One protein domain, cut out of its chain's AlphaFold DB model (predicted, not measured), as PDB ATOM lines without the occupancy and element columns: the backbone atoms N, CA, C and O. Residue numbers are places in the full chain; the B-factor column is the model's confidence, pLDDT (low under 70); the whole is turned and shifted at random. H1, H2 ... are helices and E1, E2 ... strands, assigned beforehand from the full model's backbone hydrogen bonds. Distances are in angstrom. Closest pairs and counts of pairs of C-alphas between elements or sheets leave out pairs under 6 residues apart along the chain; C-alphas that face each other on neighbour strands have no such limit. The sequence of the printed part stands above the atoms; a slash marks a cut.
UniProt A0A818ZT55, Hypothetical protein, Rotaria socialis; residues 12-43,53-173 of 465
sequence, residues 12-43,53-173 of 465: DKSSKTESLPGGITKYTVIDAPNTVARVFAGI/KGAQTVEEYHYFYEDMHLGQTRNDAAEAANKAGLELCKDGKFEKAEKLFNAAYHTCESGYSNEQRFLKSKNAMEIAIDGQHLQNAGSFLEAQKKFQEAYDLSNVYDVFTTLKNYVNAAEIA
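AT A GLANCE: This is residues 12 to 43 and 53 to 173 of the 465 residues of the protein "Hypothetical protein" of Rotaria socialis (UniProt A0A818ZT55). Picture a long, narrow body: at one end a strongly twisted sheet of four strands, and at the other a bundle of five helices, whose first two, H1 and H2, pack on one face of the sheet at the end near the turns between E1 and E2 and between E4 and E5. Past the far end of the sheet, residues 36 to 43 stick out as a thin tail, while H3, H4 and H5 carry the bundle on away from the sheet. Along the 153 printed residues you meet five named strands, E1 to E5, and then five named helices, H1 to H5; the sheet's order is E1 - E2 - E4 - E5, all antiparallel, and the class is mixed, helices and strands. The whole is only just loose, close to extended, with a radius of gyration of the C-alphas of 22.2 A and spans of 92 by 28 by 19 A.

HOW THE PARTS SIT: Begin with E1, residues 13 to 20, and E2, residues 24 to 31, an antiparallel hairpin at 161 degrees; look for N 18 and O 26, 2.8 A apart and within hydrogen-bond range. E3, residues 35 to 38, pairs with no named strand. E4, residues 58 to 65, is antiparallel to E2 at 159 degrees, with N 27 and O 62 within hydrogen-bond range at 2.8 A. E5, residues 68 to 71, forms a hairpin with E4 at 137 degrees, with N 70 and O 63 within range at 2.8 A. H1, residues 74 to 90, is on the sheet at a height of 8.6 A, over E5 and only just over E4, where 3 of its C-alphas fall; its closest C-alphas to E5 are those of Ala 77 and Leu 70, 4.4 A apart. H2, residues 94 to 107, is on the same face at a height of 6.6 A and touches H1, opposite ways at a shallow tilt of 13 degrees, with the closest C-alphas, Ala 78 and Ala 104, 3.9 A apart. H3, residues 115 to 136, is not on the sheet; it touches H2, opposite ways at a shallow tilt of 17 degrees, closest at C-alphas 101 and 122, 5.0 A. H4, residues 140 to 153, touches H3, opposite ways at a shallow tilt of 3 degrees, closest at C-alphas 131 and 143, 4.2 A. H5, residues 157 to 173, touches H4, opposite ways at a shallow tilt of 15 degrees, closest at C-alphas 144 and 167, 5.1 A. The five helices form an up and down bundle, each running against the one before it. H5 also touches H1, with residues 158 to 162 of H5 and 86 to 90 of H1 alone, closest at C-alphas 162 and 90, 5.8 A. In H1 to H5 every O i to N i+4 pair is within hydrogen-bond range.

IN THESE COORDINATES: Find C-alpha 13 at (-12.148, -8.939, -50.796), where E1 begins; it runs 22.7 A, E2 22.5 A and E4 23.4 A, while E3 spans 9.2 A and E5 9.4 A. H1 starts at C-alpha 74, (-12.054, -16.242, -29.652), and runs 24.7 A; H2 follows with 19.6 A. H3, the longest helix, runs 31.9 A, H4 19.9 A and H5 24.8 A, ending at C-alpha 173, (-41.204, -37.607, -8.850).

THE WHOLE: The C-alphas farthest apart are those of Ile 43 and Ile 172, 92.4 A. Without residues 36 to 43, which stand free, the body spans 71 by 27 by 18 A. Residues 44 to 52 are not printed, and C-alphas 43 and 53 are 27.7 A apart across the cut. Of the links that are printed whole, none is long. The mean pLDDT of the printed part is 86.5; residues 34 to 43, 53 to 56 and 155 are under 70.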
ATOM      1  N   ASP A  12     -10.248  -5.848 -53.668       77.62
ATOM      2  CA  ASP A  12     -10.215  -7.305 -53.670       77.62
ATOM      3  C   ASP A  12     -10.525  -7.787 -52.249       77.62
ATOM      4  O   ASP A  12      -9.724  -7.608 -51.329       77.62
ATOM      5  N   LYS A  13     -11.739  -8.312 -52.054       86.19
ATOM      6  CA  LYS A  13     -12.148  -8.939 -50.796       86.19
ATOM      7  C   LYS A  13     -12.041 -10.439 -50.978       86.19
ATOM      8  O   LYS A  13     -12.779 -11.017 -51.772       86.19
ATOM      9  N   SER A  14     -11.162 -11.062 -50.206       91.06
ATOM     10  CA  SER A  14     -11.086 -12.518 -50.129       91.06
ATOM     11  C   SER A  14     -11.543 -12.985 -48.754       91.06
ATOM     12  O   SER A  14     -11.449 -12.245 -47.771       91.06
ATOM     13  N   SER A  15     -12.062 -14.206 -48.679       92.62
ATOM     14  CA  SER A  15     -12.438 -14.811 -47.411       92.62
ATOM     15  C   SER A  15     -11.934 -16.238 -47.292       92.62
ATOM     16  O   SER A  15     -11.709 -16.936 -48.284       92.62
ATOM     17  N   LYS A  16     -11.711 -16.657 -46.047       95.25
ATOM     18  CA  LYS A  16     -11.259 -18.001 -45.703       95.25
ATOM     19  C   LYS A  16     -12.079 -18.540 -44.542       95.25
ATOM     20  O   LYS A  16     -12.198 -17.881 -43.513       95.25
ATOM     21  N   THR A  17     -12.557 -19.768 -44.694       94.94
ATOM     22  CA  THR A  17     -13.289 -20.494 -43.655       94.94
ATOM     23  C   THR A  17     -12.408 -21.591 -43.063       94.94
ATOM     24  O   THR A  17     -11.692 -22.281 -43.790       94.94
ATOM     25  N   GLU A  18     -12.444 -21.750 -41.745       95.50
ATOM     26  CA  GLU A  18     -11.693 -22.755 -40.994       95.50
ATOM     27  C   GLU A  18     -12.604 -23.408 -39.945       95.50
ATOM     28  O   GLU A  18     -13.229 -22.711 -39.148       95.50
ATOM     29  N   SER A  19     -12.674 -24.743 -39.934       95.44
ATOM     30  CA  SER A  19     -13.378 -25.490 -38.885       95.44
ATOM     31  C   SER A  19     -12.458 -25.675 -37.680       95.44
ATOM     32  O   SER A  19     -11.358 -26.213 -37.801       95.44
ATOM     33  N   LEU A  20     -12.929 -25.263 -36.510       91.94
ATOM     34  CA  LEU A  20     -12.268 -25.399 -35.219       91.94
ATOM     35  C   LEU A  20     -12.902 -26.543 -34.399       91.94
ATOM     36  O   LEU A  20     -14.037 -26.954 -34.671       91.94
ATOM     37  N   PRO A  21     -12.196 -27.075 -33.382       89.75
ATOM     38  CA  PRO A  21     -12.761 -28.075 -32.479       89.75
ATOM     39  C   PRO A  21     -14.021 -27.565 -31.766       89.75
ATOM     40  O   PRO A  21     -14.158 -26.372 -31.501       89.75
ATOM     41  N   GLY A  22     -14.938 -28.479 -31.439       87.06
ATOM     42  CA  GLY A  22     -16.216 -28.132 -30.805       87.06
ATOM     43  C   GLY A  22     -17.290 -27.616 -31.772       87.06
ATOM     44  O   GLY A  22     -18.263 -27.031 -31.318       87.06
ATOM     45  N   GLY A  23     -17.132 -27.820 -33.085       91.38
ATOM     46  CA  GLY A  23     -18.142 -27.441 -34.088       91.38
ATOM     47  C   GLY A  23     -18.150 -25.954 -34.447       91.38
ATOM     48  O   GLY A  23     -19.122 -25.456 -35.009       91.38
ATOM     49  N   ILE A  24     -17.077 -25.235 -34.117       93.62
ATOM     50  CA  ILE A  24     -16.967 -23.795 -34.347       93.62
ATOM     51  C   ILE A  24     -16.380 -23.540 -35.726       93.62
ATOM     52  O   ILE A  24     -15.384 -24.141 -36.106       93.62
ATOM     53  N   THR A  25     -16.957 -22.600 -36.461       95.94
ATOM     54  CA  THR A  25     -16.449 -22.155 -37.756       95.94
ATOM     55  C   THR A  25     -15.878 -20.752 -37.623       95.94
ATOM     56  O   THR A  25     -16.563 -19.825 -37.195       95.94
ATOM     57  N   LYS A  26     -14.609 -20.580 -37.998       95.62
ATOM     58  CA  LYS A  26     -13.945 -19.281 -38.096       95.62
ATOM     59  C   LYS A  26     -13.990 -18.801 -39.542       95.62
ATOM     60  O   LYS A  26     -13.453 -19.448 -40.436       95.62
ATOM     61  N   TYR A  27     -14.571 -17.633 -39.754       95.44
ATOM     62  CA  TYR A  27     -14.580 -16.923 -41.021       95.44
ATOM     63  C   TYR A  27     -13.620 -15.735 -40.939       95.44
ATOM     64  O   TYR A  27     -13.752 -14.878 -40.071       95.44
ATOM     65  N   THR A  28     -12.621 -15.708 -41.817       94.81
ATOM     66  CA  THR A  28     -11.654 -14.612 -41.931       94.81
ATOM     67  C   THR A  28     -11.971 -13.814 -43.184       94.81
ATOM     68  O   THR A  28     -11.935 -14.372 -44.281       94.81
ATOM     69  N   VAL A  29     -12.249 -12.524 -43.036       93.31
ATOM     70  CA  VAL A  29     -12.371 -11.579 -44.147       93.31
ATOM     71  C   VAL A  29     -11.055 -10.829 -44.270       93.31
ATOM     72  O   VAL A  29     -10.612 -10.188 -43.321       93.31
ATOM     73  N   ILE A  30     -10.430 -10.916 -45.439       90.50
ATOM     74  CA  ILE A  30      -9.189 -10.213 -45.749       90.50
ATOM     75  C   ILE A  30      -9.553  -9.091 -46.717       90.50
ATOM     76  O   ILE A  30      -9.836  -9.342 -47.893       90.50
ATOM     77  N   ASP A  31      -9.561  -7.854 -46.218       87.06
ATOM     78  CA  ASP A  31      -9.685  -6.670 -47.069       87.06
ATOM     79  C   ASP A  31      -8.274  -6.278 -47.519       87.06
ATOM     80  O   ASP A  31      -7.477  -5.710 -46.757       87.06
ATOM     81  N   ALA A  32      -7.923  -6.677 -48.746       77.88
ATOM     82  CA  ALA A  32      -6.654  -6.286 -49.324       77.88
ATOM     83  C   ALA A  32      -6.705  -4.778 -49.599       77.88
ATOM     84  O   ALA A  32      -7.672  -4.277 -50.182       77.88
ATOM     85  N   PRO A  33      -5.677  -4.021 -49.195       70.50
ATOM     86  CA  PRO A  33      -5.691  -2.590 -49.406       70.50
ATOM     87  C   PRO A  33      -5.820  -2.269 -50.894       70.50
ATOM     88  O   PRO A  33      -5.183  -2.904 -51.737       70.50
ATOM     89  N   ASN A  34      -6.634  -1.253 -51.195       66.38
ATOM     90  CA  ASN A  34      -6.887  -0.765 -52.548       66.38
ATOM     91  C   ASN A  34      -5.579  -0.648 -53.335       66.38
ATOM     92  O   ASN A  34      -4.776   0.262 -53.104       66.38
ATOM     93  N   THR A  35      -5.381  -1.550 -54.293       59.19
ATOM     94  CA  THR A  35      -4.253  -1.444 -55.209       59.19
ATOM     95  C   THR A  35      -4.647  -0.426 -56.266       59.19
ATOM     96  O   THR A  35      -5.387  -0.721 -57.200       59.19
ATOM     97  N   VAL A  36      -4.210   0.818 -56.079       58.94
ATOM     98  CA  VAL A  36      -4.476   1.888 -57.039       58.94
ATOM     99  C   VAL A  36      -3.524   1.718 -58.220       58.94
ATOM    100  O   VAL A  36      -2.387   2.188 -58.197       58.94
ATOM    101  N   ALA A  37      -3.982   1.038 -59.268       56.41
ATOM    102  CA  ALA A  37      -3.260   0.988 -60.531       56.41
ATOM    103  C   ALA A  37      -3.421   2.336 -61.252       56.41
ATOM    104  O   ALA A  37      -4.480   2.639 -61.801       56.41
ATOM    105  N   ARG A  38      -2.374   3.172 -61.257       55.78
ATOM    106  CA  ARG A  38      -2.331   4.352 -62.134       55.78
ATOM    107  C   ARG A  38      -1.936   3.914 -63.541       55.78
ATOM    108  O   ARG A  38      -0.790   3.543 -63.778       55.78
ATOM    109  N   VAL A  39      -2.880   3.964 -64.476       51.66
ATOM    110  CA  VAL A  39      -2.609   3.718 -65.897       51.66
ATOM    111  C   VAL A  39      -2.257   5.047 -66.562       51.66
ATOM    112  O   VAL A  39      -3.136   5.859 -66.834       51.66
ATOM    113  N   PHE A  40      -0.973   5.277 -66.844       49.59
ATOM    114  CA  PHE A  40      -0.548   6.423 -67.650       49.59
ATOM    115  C   PHE A  40      -0.750   6.119 -69.140       49.59
ATOM    116  O   PHE A  40      -0.067   5.272 -69.717       49.59
ATOM    117  N   ALA A  41      -1.680   6.823 -69.786       46.16
ATOM    118  CA  ALA A  41      -1.871   6.750 -71.232       46.16
ATOM    119  C   ALA A  41      -0.844   7.645 -71.954       46.16
ATOM    120  O   ALA A  41      -1.110   8.807 -72.256       46.16
ATOM    121  N   GLY A  42       0.344   7.100 -72.232       40.69
ATOM    122  CA  GLY A  42       1.388   7.750 -73.027       40.69
ATOM    123  C   GLY A  42       2.101   6.747 -73.933       40.69
ATOM    124  O   GLY A  42       2.514   5.680 -73.491       40.69
ATOM    125  N   ILE A  43       2.216   7.075 -75.221       47.22
ATOM    126  CA  ILE A  43       2.933   6.275 -76.222       47.22
ATOM    127  C   ILE A  43       4.414   6.224 -75.805       47.22
ATOM    128  O   ILE A  43       5.022   7.275 -75.640       47.22
ATOM    129  N   LYS A  53       4.497   0.651 -50.550       46.56
ATOM    130  CA  LYS A  53       4.643  -0.220 -49.374       46.56
ATOM    131  C   LYS A  53       4.128   0.532 -48.145       46.56
ATOM    132  O   LYS A  53       4.823   1.402 -47.633       46.56
ATOM    133  N   GLY A  54       2.929   0.213 -47.670       56.44
ATOM    134  CA  GLY A  54       2.446   0.784 -46.410       56.44
ATOM    135  C   GLY A  54       1.007   0.474 -46.020       56.44
ATOM    136  O   GLY A  54       0.643   0.719 -44.875       56.44
ATOM    137  N   ALA A  55       0.183  -0.066 -46.914       60.16
ATOM    138  CA  ALA A  55      -1.194  -0.370 -46.562       60.16
ATOM    139  C   ALA A  55      -1.272  -1.728 -45.840       60.16
ATOM    140  O   ALA A  55      -0.880  -2.756 -46.391       60.16
ATOM    141  N   GLN A  56      -1.698  -1.708 -44.576       67.19
ATOM    142  CA  GLN A  56      -1.891  -2.908 -43.765       67.19
ATOM    143  C   GLN A  56      -3.122  -3.660 -44.277       67.19
ATOM    144  O   GLN A  56      -4.178  -3.061 -44.468       67.19
ATOM    145  N   THR A  57      -2.982  -4.962 -44.511       75.38
ATOM    146  CA  THR A  57      -4.122  -5.863 -44.697       75.38
ATOM    147  C   THR A  57      -4.919  -5.898 -43.401       75.38
ATOM    148  O   THR A  57      -4.350  -6.168 -42.340       75.38
ATOM    149  N   VAL A  58      -6.213  -5.599 -43.479       83.25
ATOM    150  CA  VAL A  58      -7.118  -5.727 -42.335       83.25
ATOM    151  C   VAL A  58      -7.734  -7.117 -42.407       83.25
ATOM    152  O   VAL A  58      -8.403  -7.449 -43.386       83.25
ATOM    153  N   GLU A  59      -7.462  -7.931 -41.391       89.75
ATOM    154  CA  GLU A  59      -8.121  -9.221 -41.199       89.75
ATOM    155  C   GLU A  59      -9.225  -9.050 -40.155       89.75
ATOM    156  O   GLU A  59      -8.954  -8.676 -39.013       89.75
ATOM    157  N   GLU A  60     -10.466  -9.311 -40.552       92.19
ATOM    158  CA  GLU A  60     -11.607  -9.388 -39.644       92.19
ATOM    159  C   GLU A  60     -11.954 -10.859 -39.418       92.19
ATOM    160  O   GLU A  60     -12.046 -11.643 -40.366       92.19
ATOM    161  N   TYR A  61     -12.121 -11.252 -38.158       94.00
ATOM    162  CA  TYR A  61     -12.486 -12.615 -37.794       94.00
ATOM    163  C   TYR A  61     -13.928 -12.641 -37.311       94.00
ATOM    164  O   TYR A  61     -14.350 -11.770 -36.560       94.00
ATOM    165  N   HIS A  62     -14.665 -13.670 -37.703       94.44
ATOM    166  CA  HIS A  62     -16.000 -13.961 -37.204       94.44
ATOM    167  C   HIS A  62     -16.067 -15.430 -36.816       94.44
ATOM    168  O   HIS A  62     -15.591 -16.297 -37.548       94.44
ATOM    169  N   TYR A  63     -16.656 -15.710 -35.664       95.38
ATOM    170  CA  TYR A  63     -16.811 -17.058 -35.140       95.38
ATOM    171  C   TYR A  63     -18.286 -17.427 -35.143       95.38
ATOM    172  O   TYR A  63     -19.126 -16.627 -34.728       95.38
ATOM    173  N   PHE A  64     -18.584 -18.637 -35.597       95.00
ATOM    174  CA  PHE A  64     -19.933 -19.170 -35.706       95.00
ATOM    175  C   PHE A  64     -20.013 -20.562 -35.090       95.00
ATOM    176  O   PHE A  64     -19.044 -21.317 -35.146       95.00
ATOM    177  N   TYR A  65     -21.171 -20.912 -34.545       94.56
ATOM    178  CA  TYR A  65     -21.545 -22.289 -34.228       94.56
ATOM    179  C   TYR A  65     -22.844 -22.592 -34.965       94.56
ATOM    180  O   TYR A  65     -23.848 -21.927 -34.710       94.56
ATOM    181  N   GLU A  66     -22.817 -23.555 -35.890       92.69
ATOM    182  CA  GLU A  66     -23.888 -23.708 -36.888       92.69
ATOM    183  C   GLU A  66     -24.146 -22.336 -37.560       92.69
ATOM    184  O   GLU A  66     -23.196 -21.710 -38.035       92.69
ATOM    185  N   ASP A  67     -25.377 -21.825 -37.523       93.00
ATOM    186  CA  ASP A  67     -25.744 -20.515 -38.085       93.00
ATOM    187  C   ASP A  67     -25.662 -19.358 -37.065       93.00
ATOM    188  O   ASP A  67     -25.967 -18.204 -37.375       93.00
ATOM    189  N   MET A  68     -25.266 -19.634 -35.818       91.94
ATOM    190  CA  MET A  68     -25.216 -18.640 -34.745       91.94
ATOM    191  C   MET A  68     -23.896 -17.868 -34.773       91.94
ATOM    192  O   MET A  68     -22.833 -18.448 -34.560       91.94
ATOM    193  N   HIS A  69     -23.954 -16.547 -34.966       94.75
ATOM    194  CA  HIS A  69     -22.785 -15.675 -34.800       94.75
ATOM    195  C   HIS A  69     -22.427 -15.539 -33.317       94.75
ATOM    196  O   HIS A  69     -23.257 -15.136 -32.503       94.75
ATOM    197  N   LEU A  70     -21.188 -15.885 -32.972       92.94
ATOM    198  CA  LEU A  70     -20.700 -15.904 -31.594       92.94
ATOM    199  C   LEU A  70     -19.807 -14.708 -31.253       92.94
ATOM    200  O   LEU A  70     -19.702 -14.341 -30.089       92.94
ATOM    201  N   GLY A  71     -19.155 -14.084 -32.234       94.06
ATOM    202  CA  GLY A  71     -18.332 -12.901 -31.982       94.06
ATOM    203  C   GLY A  71     -17.217 -12.687 -32.995       94.06
ATOM    204  O   GLY A  71     -17.113 -13.407 -33.991       94.06
ATOM    205  N   GLN A  72     -16.392 -11.670 -32.736       93.62
ATOM    206  CA  GLN A  72     -15.238 -11.314 -33.574       93.62
ATOM    207  C   GLN A  72     -13.891 -11.758 -32.985       93.62
ATOM    208  O   GLN A  72     -12.873 -11.774 -33.674       93.62
ATOM    209  N   THR A  73     -13.869 -12.167 -31.716       92.31
ATOM    210  CA  THR A  73     -12.683 -12.727 -31.063       92.31
ATOM    211  C   THR A  73     -12.978 -14.120 -30.517       92.31
ATOM    212  O   THR A  73     -14.134 -14.487 -30.303       92.31
ATOM    213  N   ARG A  74     -11.926 -14.907 -30.262       91.88
ATOM    214  CA  ARG A  74     -12.054 -16.242 -29.652       91.88
ATOM    215  C   ARG A  74     -12.741 -16.194 -28.289       91.88
ATOM    216  O   ARG A  74     -13.572 -17.044 -27.990       91.88
ATOM    217  N   ASN A  75     -12.400 -15.201 -27.471       90.75
ATOM    218  CA  ASN A  75     -12.931 -15.095 -26.116       90.75
ATOM    219  C   ASN A  75     -14.387 -14.608 -26.126       90.75
ATOM    220  O   ASN A  75     -15.199 -15.174 -25.402       90.75
ATOM    221  N   ASP A  76     -14.745 -13.667 -27.010       90.69
ATOM    222  CA  ASP A  76     -16.151 -13.276 -27.199       90.69
ATOM    223  C   ASP A  76     -16.988 -14.467 -27.667       90.69
ATOM    224  O   ASP A  76     -18.067 -14.721 -27.137       90.69
ATOM    225  N   ALA A  77     -16.450 -15.248 -28.608       93.94
ATOM    226  CA  ALA A  77     -17.120 -16.433 -29.112       93.94
ATOM    227  C   ALA A  77     -17.323 -17.502 -28.030       93.94
ATOM    228  O   ALA A  77     -18.383 -18.124 -27.963       93.94
ATOM    229  N   ALA A  78     -16.332 -17.690 -27.152       94.00
ATOM    230  CA  ALA A  78     -16.437 -18.603 -26.022       94.00
ATOM    231  C   ALA A  78     -17.488 -18.144 -24.995       94.00
ATOM    232  O   ALA A  78     -18.293 -18.955 -24.537       94.00
ATOM    233  N   GLU A  79     -17.529 -16.850 -24.665       92.56
ATOM    234  CA  GLU A  79     -18.554 -16.272 -23.784       92.56
ATOM    235  C   GLU A  79     -19.959 -16.404 -24.379       92.56
ATOM    236  O   GLU A  79     -20.889 -16.823 -23.684       92.56
ATOM    237  N   ALA A  80     -20.120 -16.096 -25.668       95.00
ATOM    238  CA  ALA A  80     -21.395 -16.212 -26.364       95.00
ATOM    239  C   ALA A  80     -21.881 -17.665 -26.421       95.00
ATOM    240  O   ALA A  80     -23.041 -17.929 -26.101       95.00
ATOM    241  N   ALA A  81     -20.993 -18.611 -26.744       94.44
ATOM    242  CA  ALA A  81     -21.313 -20.036 -26.741       94.44
ATOM    243  C   ALA A  81     -21.715 -20.514 -25.339       94.44
ATOM    244  O   ALA A  81     -22.748 -21.158 -25.180       94.44
ATOM    245  N   ASN A  82     -20.969 -20.125 -24.299       93.06
ATOM    246  CA  ASN A  82     -21.306 -20.459 -22.917       93.06
ATOM    247  C   ASN A  82     -22.674 -19.890 -22.511       93.06
ATOM    248  O   ASN A  82     -23.493 -20.600 -21.933       93.06
ATOM    249  N   LYS A  83     -22.956 -18.627 -22.851       93.75
ATOM    250  CA  LYS A  83     -24.249 -17.987 -22.578       93.75
ATOM    251  C   LYS A  83     -25.399 -18.684 -23.306       93.75
ATOM    252  O   LYS A  83     -26.438 -18.930 -22.701       93.75
ATOM    253  N   ALA A  84     -25.220 -19.030 -24.577       94.94
ATOM    254  CA  ALA A  84     -26.220 -19.773 -25.336       94.94
ATOM    255  C   ALA A  84     -26.432 -21.191 -24.762       94.94
ATOM    256  O   ALA A  84     -27.571 -21.643 -24.655       94.94
ATOM    257  N   GLY A  85     -25.364 -21.850 -24.298       93.56
ATOM    258  CA  GLY A  85     -25.437 -23.115 -23.564       93.56
ATOM    259  C   GLY A  85     -26.288 -23.005 -22.297       93.56
ATOM    260  O   GLY A  85     -27.169 -23.833 -22.081       93.56
ATOM    261  N   LEU A  86     -26.103 -21.940 -21.509       90.69
ATOM    262  CA  LEU A  86     -26.900 -21.673 -20.304       90.69
ATOM    263  C   LEU A  86     -28.399 -21.534 -20.595       90.69
ATOM    264  O   LEU A  86     -29.215 -22.075 -19.851       90.69
ATOM    265  N   GLU A  87     -28.775 -20.826 -21.659       92.12
ATOM    266  CA  GLU A  87     -30.189 -20.694 -22.037       92.12
ATOM    267  C   GLU A  87     -30.793 -22.048 -22.438       92.12
ATOM    268  O   GLU A  87     -31.901 -22.385 -22.025       92.12
ATOM    269  N   LEU A  88     -30.039 -22.891 -23.148       92.88
ATOM    270  CA  LEU A  88     -30.485 -24.247 -23.477       92.88
ATOM    271  C   LEU A  88     -30.606 -25.151 -22.244       92.88
ATOM    272  O   LEU A  88     -31.506 -25.992 -22.203       92.88
ATOM    273  N   CYS A  89     -29.758 -24.974 -21.227       89.50
ATOM    274  CA  CYS A  89     -29.918 -25.667 -19.946       89.50
ATOM    275  C   CYS A  89     -31.242 -25.309 -19.277       89.50
ATOM    276  O   CYS A  89     -31.930 -26.202 -18.785       89.50
ATOM    277  N   LYS A  90     -31.605 -24.018 -19.253       87.75
ATOM    278  CA  LYS A  90     -32.873 -23.555 -18.661       87.75
ATOM    279  C   LYS A  90     -34.073 -24.213 -19.344       87.75
ATOM    280  O   LYS A  90     -35.022 -24.601 -18.668       87.75
ATOM    281  N   ASP A  91     -33.968 -24.429 -20.652       90.00
ATOM    282  CA  ASP A  91     -34.949 -25.147 -21.470       90.00
ATOM    283  C   ASP A  91     -34.911 -26.684 -21.316       90.00
ATOM    284  O   ASP A  91     -35.714 -27.378 -21.941       90.00
ATOM    285  N   GLY A  92     -33.965 -27.247 -20.555       88.94
ATOM    286  CA  GLY A  92     -33.790 -28.700 -20.406       88.94
ATOM    287  C   GLY A  92     -33.188 -29.410 -21.617       88.94
ATOM    288  O   GLY A  92     -33.261 -30.635 -21.721       88.94
ATOM    289  N   LYS A  93     -32.596 -28.664 -22.553       93.44
ATOM    290  CA  LYS A  93     -31.988 -29.185 -23.787       93.44
ATOM    291  C   LYS A  93     -30.506 -29.505 -23.558       93.44
ATOM    292  O   LYS A  93     -29.640 -28.913 -24.204       93.44
ATOM    293  N   PHE A  94     -30.211 -30.420 -22.630       92.19
ATOM    294  CA  PHE A  94     -28.844 -30.663 -22.150       92.19
ATOM    295  C   PHE A  94     -27.870 -31.106 -23.248       92.19
ATOM    296  O   PHE A  94     -26.773 -30.565 -23.313       92.19
ATOM    297  N   GLU A  95     -28.281 -31.973 -24.180       93.06
ATOM    298  CA  GLU A  95     -27.428 -32.397 -25.309       93.06
ATOM    299  C   GLU A  95     -26.982 -31.224 -26.196       93.06
ATOM    300  O   GLU A  95     -25.845 -31.156 -26.658       93.06
ATOM    301  N   LYS A  96     -27.878 -30.260 -26.450       93.62
ATOM    302  CA  LYS A  96     -27.522 -29.072 -27.239       93.62
ATOM    303  C   LYS A  96     -26.653 -28.109 -26.427       93.62
ATOM    304  O   LYS A  96     -25.737 -27.506 -26.979       93.62
ATOM    305  N   ALA A  97     -26.928 -27.980 -25.129       93.50
ATOM    306  CA  ALA A  97     -26.126 -27.163 -24.227       93.50
ATOM    307  C   ALA A  97     -24.684 -27.687 -24.111       93.50
ATOM    308  O   ALA A  97     -23.740 -26.905 -24.184       93.50
ATOM    309  N   GLU A  98     -24.503 -29.003 -24.007       94.88
ATOM    310  CA  GLU A  98     -23.195 -29.663 -23.936       94.88
ATOM    311  C   GLU A  98     -22.322 -29.338 -25.152       94.88
ATOM    312  O   GLU A  98     -21.152 -28.983 -24.996       94.88
ATOM    313  N   LYS A  99     -22.889 -29.362 -26.365       95.12
ATOM    314  CA  LYS A  99     -22.161 -28.969 -27.582       95.12
ATOM    315  C   LYS A  99     -21.664 -27.523 -27.520       95.12
ATOM    316  O   LYS A  99     -20.521 -27.259 -27.882       95.12
ATOM    317  N   LEU A 100     -22.478 -26.604 -27.001       95.00
ATOM    318  CA  LEU A 100     -22.093 -25.200 -26.839       95.00
ATOM    319  C   LEU A 100     -21.058 -24.983 -25.727       95.00
ATOM    320  O   LEU A 100     -20.162 -24.156 -25.891       95.00
ATOM    321  N   PHE A 101     -21.106 -25.731 -24.624       94.06
ATOM    322  CA  PHE A 101     -20.041 -25.667 -23.616       94.06
ATOM    323  C   PHE A 101     -18.732 -26.282 -24.115       94.06
ATOM    324  O   PHE A 101     -17.660 -25.737 -23.851       94.06
ATOM    325  N   ASN A 102     -18.807 -27.364 -24.895       94.06
ATOM    326  CA  ASN A 102     -17.661 -27.918 -25.615       94.06
ATOM    327  C   ASN A 102     -17.055 -26.880 -26.568       94.06
ATOM    328  O   ASN A 102     -15.841 -26.661 -26.559       94.06
ATOM    329  N   ALA A 103     -17.896 -26.198 -27.344       93.88
ATOM    330  CA  ALA A 103     -17.489 -25.107 -28.214       93.88
ATOM    331  C   ALA A 103     -16.828 -23.958 -27.437       93.88
ATOM    332  O   ALA A 103     -15.754 -23.496 -27.826       93.88
ATOM    333  N   ALA A 104     -17.417 -23.532 -26.316       94.00
ATOM    334  CA  ALA A 104     -16.867 -22.480 -25.466       94.00
ATOM    335  C   ALA A 104     -15.471 -22.841 -24.938       94.00
ATOM    336  O   ALA A 104     -14.530 -22.056 -25.071       94.00
ATOM    337  N   TYR A 105     -15.320 -24.058 -24.408       94.12
ATOM    338  CA  TYR A 105     -14.053 -24.549 -23.875       94.12
ATOM    339  C   TYR A 105     -12.961 -24.638 -24.949       94.12
ATOM    340  O   TYR A 105     -11.848 -24.173 -24.734       94.12
ATOM    341  N   HIS A 106     -13.267 -25.180 -26.130       91.75
ATOM    342  CA  HIS A 106     -12.270 -25.322 -27.196       91.75
ATOM    343  C   HIS A 106     -11.949 -24.019 -27.936       91.75
ATOM    344  O   HIS A 106     -10.867 -23.883 -28.521       91.75
ATOM    345  N   THR A 107     -12.872 -23.057 -27.929       91.69
ATOM    346  CA  THR A 107     -12.654 -21.769 -28.593       91.69
ATOM    347  C   THR A 107     -11.805 -20.839 -27.741       91.69
ATOM    348  O   THR A 107     -10.996 -20.106 -28.317       91.69
ATOM    349  N   CYS A 108     -11.946 -20.893 -26.410       90.44
ATOM    350  CA  CYS A 108     -11.230 -20.003 -25.500       90.44
ATOM    351  C   CYS A 108      -9.703 -20.137 -25.628       90.44
ATOM    352  O   CYS A 108      -9.163 -21.199 -25.948       90.44
ATOM    353  N   GLU A 109      -8.994 -19.026 -25.437       86.50
ATOM    354  CA  GLU A 109      -7.533 -19.037 -25.464       86.50
ATOM    355  C   GLU A 109      -6.968 -19.647 -24.176       86.50
ATOM    356  O   GLU A 109      -7.490 -19.425 -23.085       86.50
ATOM    357  N   SER A 110      -5.872 -20.401 -24.290       82.69
ATOM    358  CA  SER A 110      -5.224 -20.997 -23.118       82.69
ATOM    359  C   SER A 110      -4.758 -19.914 -22.143       82.69
ATOM    360  O   SER A 110      -4.106 -18.946 -22.542       82.69
ATOM    361  N   GLY A 111      -5.088 -20.080 -20.862       75.75
ATOM    362  CA  GLY A 111      -4.801 -19.087 -19.826       75.75
ATOM    363  C   GLY A 111      -5.827 -17.954 -19.749       75.75
ATOM    364  O   GLY A 111      -5.633 -17.017 -18.971       75.75
ATOM    365  N   TYR A 112      -6.924 -18.030 -20.510       80.88
ATOM    366  CA  TYR A 112      -8.070 -17.153 -20.314       80.88
ATOM    367  C   TYR A 112      -8.679 -17.395 -18.930       80.88
ATOM    368  O   TYR A 112      -8.851 -18.538 -18.501       80.88
ATOM    369  N   SER A 113      -9.039 -16.320 -18.221       80.25
ATOM    370  CA  SER A 113      -9.513 -16.406 -16.829       80.25
ATOM    371  C   SER A 113     -10.717 -17.334 -16.659       80.25
ATOM    372  O   SER A 113     -10.886 -17.932 -15.599       80.25
ATOM    373  N   ASN A 114     -11.528 -17.485 -17.712       83.19
ATOM    374  CA  ASN A 114     -12.763 -18.263 -17.681       83.19
ATOM    375  C   ASN A 114     -12.603 -19.682 -18.256       83.19
ATOM    376  O   ASN A 114     -13.579 -20.427 -18.276       83.19
ATOM    377  N   GLU A 115     -11.400 -20.107 -18.657       85.50
ATOM    378  CA  GLU A 115     -11.139 -21.462 -19.182       85.50
ATOM    379  C   GLU A 115     -11.615 -22.552 -18.203       85.50
ATOM    380  O   GLU A 115     -12.354 -23.467 -18.570       85.50
ATOM    381  N   GLN A 116     -11.273 -22.406 -16.919       88.56
ATOM    382  CA  GLN A 116     -11.710 -23.327 -15.863       88.56
ATOM    383  C   GLN A 116     -13.225 -23.294 -15.642       88.56
ATOM    384  O   GLN A 116     -13.822 -24.311 -15.290       88.56
ATOM    385  N   ARG A 117     -13.856 -22.135 -15.857       88.69
ATOM    386  CA  ARG A 117     -15.311 -21.989 -15.778       88.69
ATOM    387  C   ARG A 117     -15.979 -22.800 -16.887       88.69
ATOM    388  O   ARG A 117     -16.864 -23.595 -16.594       88.69
ATOM    389  N   PHE A 118     -15.504 -22.663 -18.126       90.12
ATOM    390  CA  PHE A 118     -16.031 -23.402 -19.276       90.12
ATOM    391  C   PHE A 118     -15.835 -24.913 -19.138       90.12
ATOM    392  O   PHE A 118     -16.762 -25.673 -19.412       90.12
ATOM    393  N   LEU A 119     -14.677 -25.354 -18.635       91.19
ATOM    394  CA  LEU A 119     -14.418 -26.772 -18.377       91.19
ATOM    395  C   LEU A 119     -15.396 -27.362 -17.351       91.19
ATOM    396  O   LEU A 119     -15.934 -28.447 -17.557       91.19
ATOM    397  N   LYS A 120     -15.660 -26.642 -16.254       90.00
ATOM    398  CA  LYS A 120     -16.631 -27.080 -15.241       90.00
ATOM    399  C   LYS A 120     -18.048 -27.148 -15.804       90.00
ATOM    400  O   LYS A 120     -18.734 -28.131 -15.555       90.00
ATOM    401  N   SER A 121     -18.466 -26.147 -16.583       89.56
ATOM    402  CA  SER A 121     -19.778 -26.144 -17.242       89.56
ATOM    403  C   SER A 121     -19.940 -27.312 -18.213       89.56
ATOM    404  O   SER A 121     -20.967 -27.986 -18.179       89.56
ATOM    405  N   LYS A 122     -18.911 -27.597 -19.020       93.38
ATOM    406  CA  LYS A 122     -18.874 -28.764 -19.906       93.38
ATOM    407  C   LYS A 122     -19.075 -30.062 -19.117       93.38
ATOM    408  O   LYS A 122     -20.036 -30.781 -19.368       93.38
ATOM    409  N   ASN A 123     -18.208 -30.330 -18.142       93.31
ATOM    410  CA  ASN A 123     -18.239 -31.591 -17.397       93.31
ATOM    411  C   ASN A 123     -19.548 -31.755 -16.603       93.31
ATOM    412  O   ASN A 123     -20.080 -32.855 -16.499       93.31
ATOM    413  N   ALA A 124     -20.098 -30.664 -16.059       92.25
ATOM    414  CA  ALA A 124     -21.388 -30.703 -15.379       92.25
ATOM    415  C   ALA A 124     -22.531 -31.090 -16.332       92.25
ATOM    416  O   ALA A 124     -23.442 -31.807 -15.924       92.25
ATOM    417  N   MET A 125     -22.496 -30.648 -17.593       93.62
ATOM    418  CA  MET A 125     -23.529 -31.015 -18.566       93.62
ATOM    419  C   MET A 125     -23.453 -32.462 -19.019       93.62
ATOM    420  O   MET A 125     -24.506 -33.079 -19.158       93.62
ATOM    421  N   GLU A 126     -22.256 -33.021 -19.177       93.94
ATOM    422  CA  GLU A 126     -22.092 -34.455 -19.460       93.94
ATOM    423  C   GLU A 126     -22.808 -35.299 -18.383       93.94
ATOM    424  O   GLU A 126     -23.586 -36.198 -18.695       93.94
ATOM    425  N   ILE A 127     -22.660 -34.931 -17.105       94.56
ATOM    426  CA  ILE A 127     -23.334 -35.602 -15.981       94.56
ATOM    427  C   ILE A 127     -24.852 -35.324 -15.972       94.56
ATOM    428  O   ILE A 127     -25.652 -36.198 -15.628       94.56
ATOM    429  N   ALA A 128     -25.280 -34.114 -16.343       92.50
ATOM    430  CA  ALA A 128     -26.698 -33.759 -16.404       92.50
ATOM    431  C   ALA A 128     -27.456 -34.538 -17.495       92.50
ATOM    432  O   ALA A 128     -28.619 -34.891 -17.290       92.50
ATOM    433  N   ILE A 129     -26.800 -34.846 -18.618       94.81
ATOM    434  CA  ILE A 129     -27.351 -35.696 -19.684       94.81
ATOM    435  C   ILE A 129     -27.639 -37.105 -19.150       94.81
ATOM    436  O   ILE A 129     -28.753 -37.603 -19.325       94.81
ATOM    437  N   ASP A 130     -26.705 -37.708 -18.404       96.12
ATOM    438  CA  ASP A 130     -26.936 -38.997 -17.732       96.12
ATOM    439  C   ASP A 130     -28.153 -38.934 -16.796       96.12
ATOM    440  O   ASP A 130     -29.003 -39.830 -16.793       96.12
ATOM    441  N   GLY A 131     -28.267 -37.849 -16.018       93.44
ATOM    442  CA  GLY A 131     -29.420 -37.595 -15.153       93.44
ATOM    443  C   GLY A 131     -30.739 -37.540 -15.926       93.44
ATOM    444  O   GLY A 131     -31.723 -38.155 -15.511       93.44
ATOM    445  N   GLN A 132     -30.755 -36.876 -17.083       93.00
ATOM    446  CA  GLN A 132     -31.932 -36.794 -17.948       93.00
ATOM    447  C   GLN A 132     -32.305 -38.154 -18.553       93.00
ATOM    448  O   GLN A 132     -33.485 -38.507 -18.577       93.00
ATOM    449  N   HIS A 133     -31.333 -38.956 -18.992       95.31
ATOM    450  CA  HIS A 133     -31.602 -40.309 -19.485       95.31
ATOM    451  C   HIS A 133     -32.207 -41.208 -18.399       95.31
ATOM    452  O   HIS A 133     -33.191 -41.904 -18.658       95.31
ATOM    453  N   LEU A 134     -31.681 -41.151 -17.172       94.31
ATOM    454  CA  LEU A 134     -32.225 -41.887 -16.024       94.31
ATOM    455  C   LEU A 134     -33.640 -41.424 -15.666       94.31
ATOM    456  O   LEU A 134     -34.511 -42.252 -15.396       94.31
ATOM    457  N   GLN A 135     -33.894 -40.114 -15.712       91.50
ATOM    458  CA  GLN A 135     -35.220 -39.552 -15.470       91.50
ATOM    459  C   GLN A 135     -36.232 -40.058 -16.506       91.50
ATOM    460  O   GLN A 135     -37.319 -40.499 -16.135       91.50
ATOM    461  N   ASN A 136     -35.857 -40.059 -17.788       91.00
ATOM    462  CA  ASN A 136     -36.693 -40.572 -18.876       91.00
ATOM    463  C   ASN A 136     -36.944 -42.086 -18.764       91.00
ATOM    464  O   ASN A 136     -37.994 -42.564 -19.188       91.00
ATOM    465  N   ALA A 137     -36.015 -42.835 -18.162       94.56
ATOM    466  CA  ALA A 137     -36.177 -44.258 -17.861       94.56
ATOM    467  C   ALA A 137     -37.051 -44.535 -16.617       94.56
ATOM    468  O   ALA A 137     -37.332 -45.693 -16.314       94.56
ATOM    469  N   GLY A 138     -37.484 -43.498 -15.888       91.81
ATOM    470  CA  GLY A 138     -38.252 -43.629 -14.645       91.81
ATOM    471  C   GLY A 138     -37.405 -43.955 -13.407       91.81
ATOM    472  O   GLY A 138     -37.956 -44.230 -12.341       91.81
ATOM    473  N   SER A 139     -36.076 -43.906 -13.522       94.81
ATOM    474  CA  SER A 139     -35.113 -44.092 -12.429       94.81
ATOM    475  C   SER A 139     -34.861 -42.763 -11.708       94.81
ATOM    476  O   SER A 139     -33.778 -42.182 -11.779       94.81
ATOM    477  N   PHE A 140     -35.895 -42.231 -11.047       90.94
ATOM    478  CA  PHE A 140     -35.873 -40.869 -10.497       90.94
ATOM    479  C   PHE A 140     -34.845 -40.663  -9.374       90.94
ATOM    480  O   PHE A 140     -34.275 -39.578  -9.265       90.94
ATOM    481  N   LEU A 141     -34.564 -41.690  -8.566       88.81
ATOM    482  CA  LEU A 141     -33.576 -41.600  -7.487       88.81
ATOM    483  C   LEU A 141     -32.143 -41.527  -8.037       88.81
ATOM    484  O   LEU A 141     -31.318 -40.755  -7.550       88.81
ATOM    485  N   GLU A 142     -31.832 -42.324  -9.057       92.75
ATOM    486  CA  GLU A 142     -30.548 -42.275  -9.754       92.75
ATOM    487  C   GLU A 142     -30.391 -40.960 -10.527       92.75
ATOM    488  O   GLU A 142     -29.325 -40.345 -10.473       92.75
ATOM    489  N   ALA A 143     -31.462 -40.490 -11.174       91.06
ATOM    490  CA  ALA A 143     -31.490 -39.198 -11.850       91.06
ATOM    491  C   ALA A 143     -31.192 -38.042 -10.884       91.06
ATOM    492  O   ALA A 143     -30.340 -37.203 -11.173       91.06
ATOM    493  N   GLN A 144     -31.825 -38.030  -9.705       91.44
ATOM    494  CA  GLN A 144     -31.572 -37.032  -8.661       91.44
ATOM    495  C   GLN A 144     -30.090 -37.002  -8.262       91.44
ATOM    496  O   GLN A 144     -29.495 -35.928  -8.196       91.44
ATOM    497  N   LYS A 145     -29.476 -38.173  -8.038       93.75
ATOM    498  CA  LYS A 145     -28.046 -38.269  -7.697       93.75
ATOM    499  C   LYS A 145     -27.161 -37.682  -8.793       93.75
ATOM    500  O   LYS A 145     -26.214 -36.972  -8.473       93.75
ATOM    501  N   LYS A 146     -27.480 -37.939 -10.064       94.69
ATOM    502  CA  LYS A 146     -26.732 -37.387 -11.200       94.69
ATOM    503  C   LYS A 146     -26.889 -35.879 -11.334       94.69
ATOM    504  O   LYS A 146     -25.889 -35.182 -11.475       94.69
ATOM    505  N   PHE A 147     -28.099 -35.346 -11.192       91.00
ATOM    506  CA  PHE A 147     -28.283 -33.895 -11.183       91.00
ATOM    507  C   PHE A 147     -27.581 -33.222  -9.995       91.00
ATOM    508  O   PHE A 147     -27.046 -32.127 -10.158       91.00
ATOM    509  N   GLN A 148     -27.519 -33.881  -8.832       89.94
ATOM    510  CA  GLN A 148     -26.769 -33.384  -7.677       89.94
ATOM    511  C   GLN A 148     -25.254 -33.394  -7.930       89.94
ATOM    512  O   GLN A 148     -24.582 -32.409  -7.647       89.94
ATOM    513  N   GLU A 149     -24.722 -34.465  -8.523       93.31
ATOM    514  CA  GLU A 149     -23.310 -34.565  -8.913       93.31
ATOM    515  C   GLU A 149     -22.928 -33.457  -9.914       93.31
ATOM    516  O   GLU A 149     -21.924 -32.763  -9.736       93.31
ATOM    517  N   ALA A 150     -23.770 -33.230 -10.927       91.19
ATOM    518  CA  ALA A 150     -23.603 -32.140 -11.888       91.19
ATOM    519  C   ALA A 150     -23.631 -30.762 -11.205       91.19
ATOM    520  O   ALA A 150     -22.843 -29.876 -11.539       91.19
ATOM    521  N   TYR A 151     -24.533 -30.581 -10.239       87.00
ATOM    522  CA  TYR A 151     -24.685 -29.346  -9.476       87.00
ATOM    523  C   TYR A 151     -23.453 -29.049  -8.614       87.00
ATOM    524  O   TYR A 151     -22.940 -27.934  -8.668       87.00
ATOM    525  N   ASP A 152     -22.938 -30.042  -7.887       87.62
ATOM    526  CA  ASP A 152     -21.766 -29.882  -7.021       87.62
ATOM    527  C   ASP A 152     -20.500 -29.559  -7.837       87.62
ATOM    528  O   ASP A 152     -19.626 -28.811  -7.390       87.62
ATOM    529  N   LEU A 153     -20.411 -30.087  -9.062       88.69
ATOM    530  CA  LEU A 153     -19.319 -29.798  -9.992       88.69
ATOM    531  C   LEU A 153     -19.432 -28.397 -10.610       88.69
ATOM    532  O   LEU A 153     -18.431 -27.700 -10.828       88.69
ATOM    533  N   SER A 154     -20.663 -27.976 -10.883       79.94
ATOM    534  CA  SER A 154     -20.998 -26.678 -11.438       79.94
ATOM    535  C   SER A 154     -20.913 -25.586 -10.365       79.94
ATOM    536  O   SER A 154     -21.919 -25.048  -9.907       79.94
ATOM    537  N   ASN A 155     -19.702 -25.132 -10.040       68.06
ATOM    538  CA  ASN A 155     -19.518 -23.901  -9.253       68.06
ATOM    539  C   ASN A 155     -19.824 -22.617 -10.070       68.06
ATOM    540  O   ASN A 155     -19.234 -21.564  -9.844       68.06
ATOM    541  N   VAL A 156     -20.688 -22.722 -11.088       71.44
ATOM    542  CA  VAL A 156     -21.137 -21.638 -11.966       71.44
ATOM    543  C   VAL A 156     -22.590 -21.346 -11.621       71.44
ATOM    544  O   VAL A 156     -23.465 -22.170 -11.881       71.44
ATOM    545  N   TYR A 157     -22.832 -20.175 -11.030       70.56
ATOM    546  CA  TYR A 157     -24.111 -19.776 -10.425       70.56
ATOM    547  C   TYR A 157     -25.348 -20.024 -11.319       70.56
ATOM    548  O   TYR A 157     -26.402 -20.460 -10.843       70.56
ATOM    549  N   ASP A 158     -25.214 -19.810 -12.629       70.38
ATOM    550  CA  ASP A 158     -26.328 -19.933 -13.576       70.38
ATOM    551  C   ASP A 158     -26.683 -21.390 -13.919       70.38
ATOM    552  O   ASP A 158     -27.860 -21.770 -13.922       70.38
ATOM    553  N   VAL A 159     -25.674 -22.240 -14.153       72.75
ATOM    554  CA  VAL A 159     -25.873 -23.690 -14.343       72.75
ATOM    555  C   VAL A 159     -26.415 -24.305 -13.048       72.75
ATOM    556  O   VAL A 159     -27.355 -25.099 -13.068       72.75
ATOM    557  N   PHE A 160     -25.870 -23.869 -11.915       72.62
ATOM    558  CA  PHE A 160     -26.231 -24.311 -10.575       72.62
ATOM    559  C   PHE A 160     -27.720 -24.114 -10.270       72.62
ATOM    560  O   PHE A 160     -28.400 -25.046  -9.840       72.62
ATOM    561  N   THR A 161     -28.262 -22.925 -10.550       79.12
ATOM    562  CA  THR A 161     -29.684 -22.628 -10.298       79.12
ATOM    563  C   THR A 161     -30.598 -23.517 -11.138       79.12
ATOM    564  O   THR A 161     -31.619 -24.008 -10.652       79.12
ATOM    565  N   THR A 162     -30.207 -23.769 -12.387       80.88
ATOM    566  CA  THR A 162     -30.960 -24.631 -13.298       80.88
ATOM    567  C   THR A 162     -30.961 -26.077 -12.812       80.88
ATOM    568  O   THR A 162     -32.029 -26.659 -12.636       80.88
ATOM    569  N   LEU A 163     -29.787 -26.644 -12.516       81.12
ATOM    570  CA  LEU A 163     -29.663 -28.030 -12.053       81.12
ATOM    571  C   LEU A 163     -30.402 -28.272 -10.735       81.12
ATOM    572  O   LEU A 163     -31.055 -29.301 -10.588       81.12
ATOM    573  N   LYS A 164     -30.406 -27.298  -9.819       86.62
ATOM    574  CA  LYS A 164     -31.172 -27.380  -8.569       86.62
ATOM    575  C   LYS A 164     -32.669 -27.599  -8.802       86.62
ATOM    576  O   LYS A 164     -33.301 -28.366  -8.078       86.62
ATOM    577  N   ASN A 165     -33.241 -26.960  -9.821       86.81
ATOM    578  CA  ASN A 165     -34.650 -27.153 -10.161       86.81
ATOM    579  C   ASN A 165     -34.920 -28.583 -10.655       86.81
ATOM    580  O   ASN A 165     -35.935 -29.168 -10.281       86.81
ATOM    581  N   TYR A 166     -33.997 -29.170 -11.423       82.94
ATOM    582  CA  TYR A 166     -34.093 -30.566 -11.867       82.94
ATOM    583  C   TYR A 166     -33.908 -31.564 -10.720       82.94
ATOM    584  O   TYR A 166     -34.660 -32.535 -10.654       82.94
ATOM    585  N   VAL A 167     -32.994 -31.300  -9.775       84.31
ATOM    586  CA  VAL A 167     -32.855 -32.093  -8.538       84.31
ATOM    587  C   VAL A 167     -34.182 -32.130  -7.779       84.31
ATOM    588  O   VAL A 167     -34.687 -33.211  -7.478       84.31
ATOM    589  N   ASN A 168     -34.787 -30.964  -7.537       87.62
ATOM    590  CA  ASN A 168     -36.061 -30.867  -6.822       87.62
ATOM    591  C   ASN A 168     -37.196 -31.587  -7.570       87.62
ATOM    592  O   ASN A 168     -38.010 -32.275  -6.957       87.62
ATOM    593  N   ALA A 169     -37.258 -31.449  -8.899       86.06
ATOM    594  CA  ALA A 169     -38.272 -32.117  -9.712       86.06
ATOM    595  C   ALA A 169     -38.123 -33.648  -9.683       86.06
ATOM    596  O   ALA A 169     -39.120 -34.360  -9.548       86.06
ATOM    597  N   ALA A 170     -36.889 -34.155  -9.771       81.81
ATOM    598  CA  ALA A 170     -36.598 -35.584  -9.671       81.81
ATOM    599  C   ALA A 170     -36.948 -36.142  -8.281       81.81
ATOM    600  O   ALA A 170     -37.515 -37.228  -8.183       81.81
ATOM    601  N   GLU A 171     -36.685 -35.382  -7.216       87.25
ATOM    602  CA  GLU A 171     -37.052 -35.762  -5.850       87.25
ATOM    603  C   GLU A 171     -38.571 -35.894  -5.673       87.25
ATOM    604  O   GLU A 171     -39.050 -36.904  -5.155       87.25
ATOM    605  N   ILE A 172     -39.341 -34.912  -6.153       91.50
ATOM    606  CA  ILE A 172     -40.811 -34.951  -6.095       91.50
ATOM    607  C   ILE A 172     -41.346 -36.168  -6.863       91.50
ATOM    608  O   ILE A 172     -42.222 -36.876  -6.360       91.50
ATOM    609  N   ALA A 173     -40.806 -36.448  -8.053       86.38
ATOM    610  CA  ALA A 173     -41.204 -37.607  -8.850       86.38
ATOM    611  C   ALA A 173     -40.893 -38.937  -8.138       86.38
ATOM    612  O   ALA A 173     -41.741 -39.832  -8.096       86.38
TER     613      ALA A 173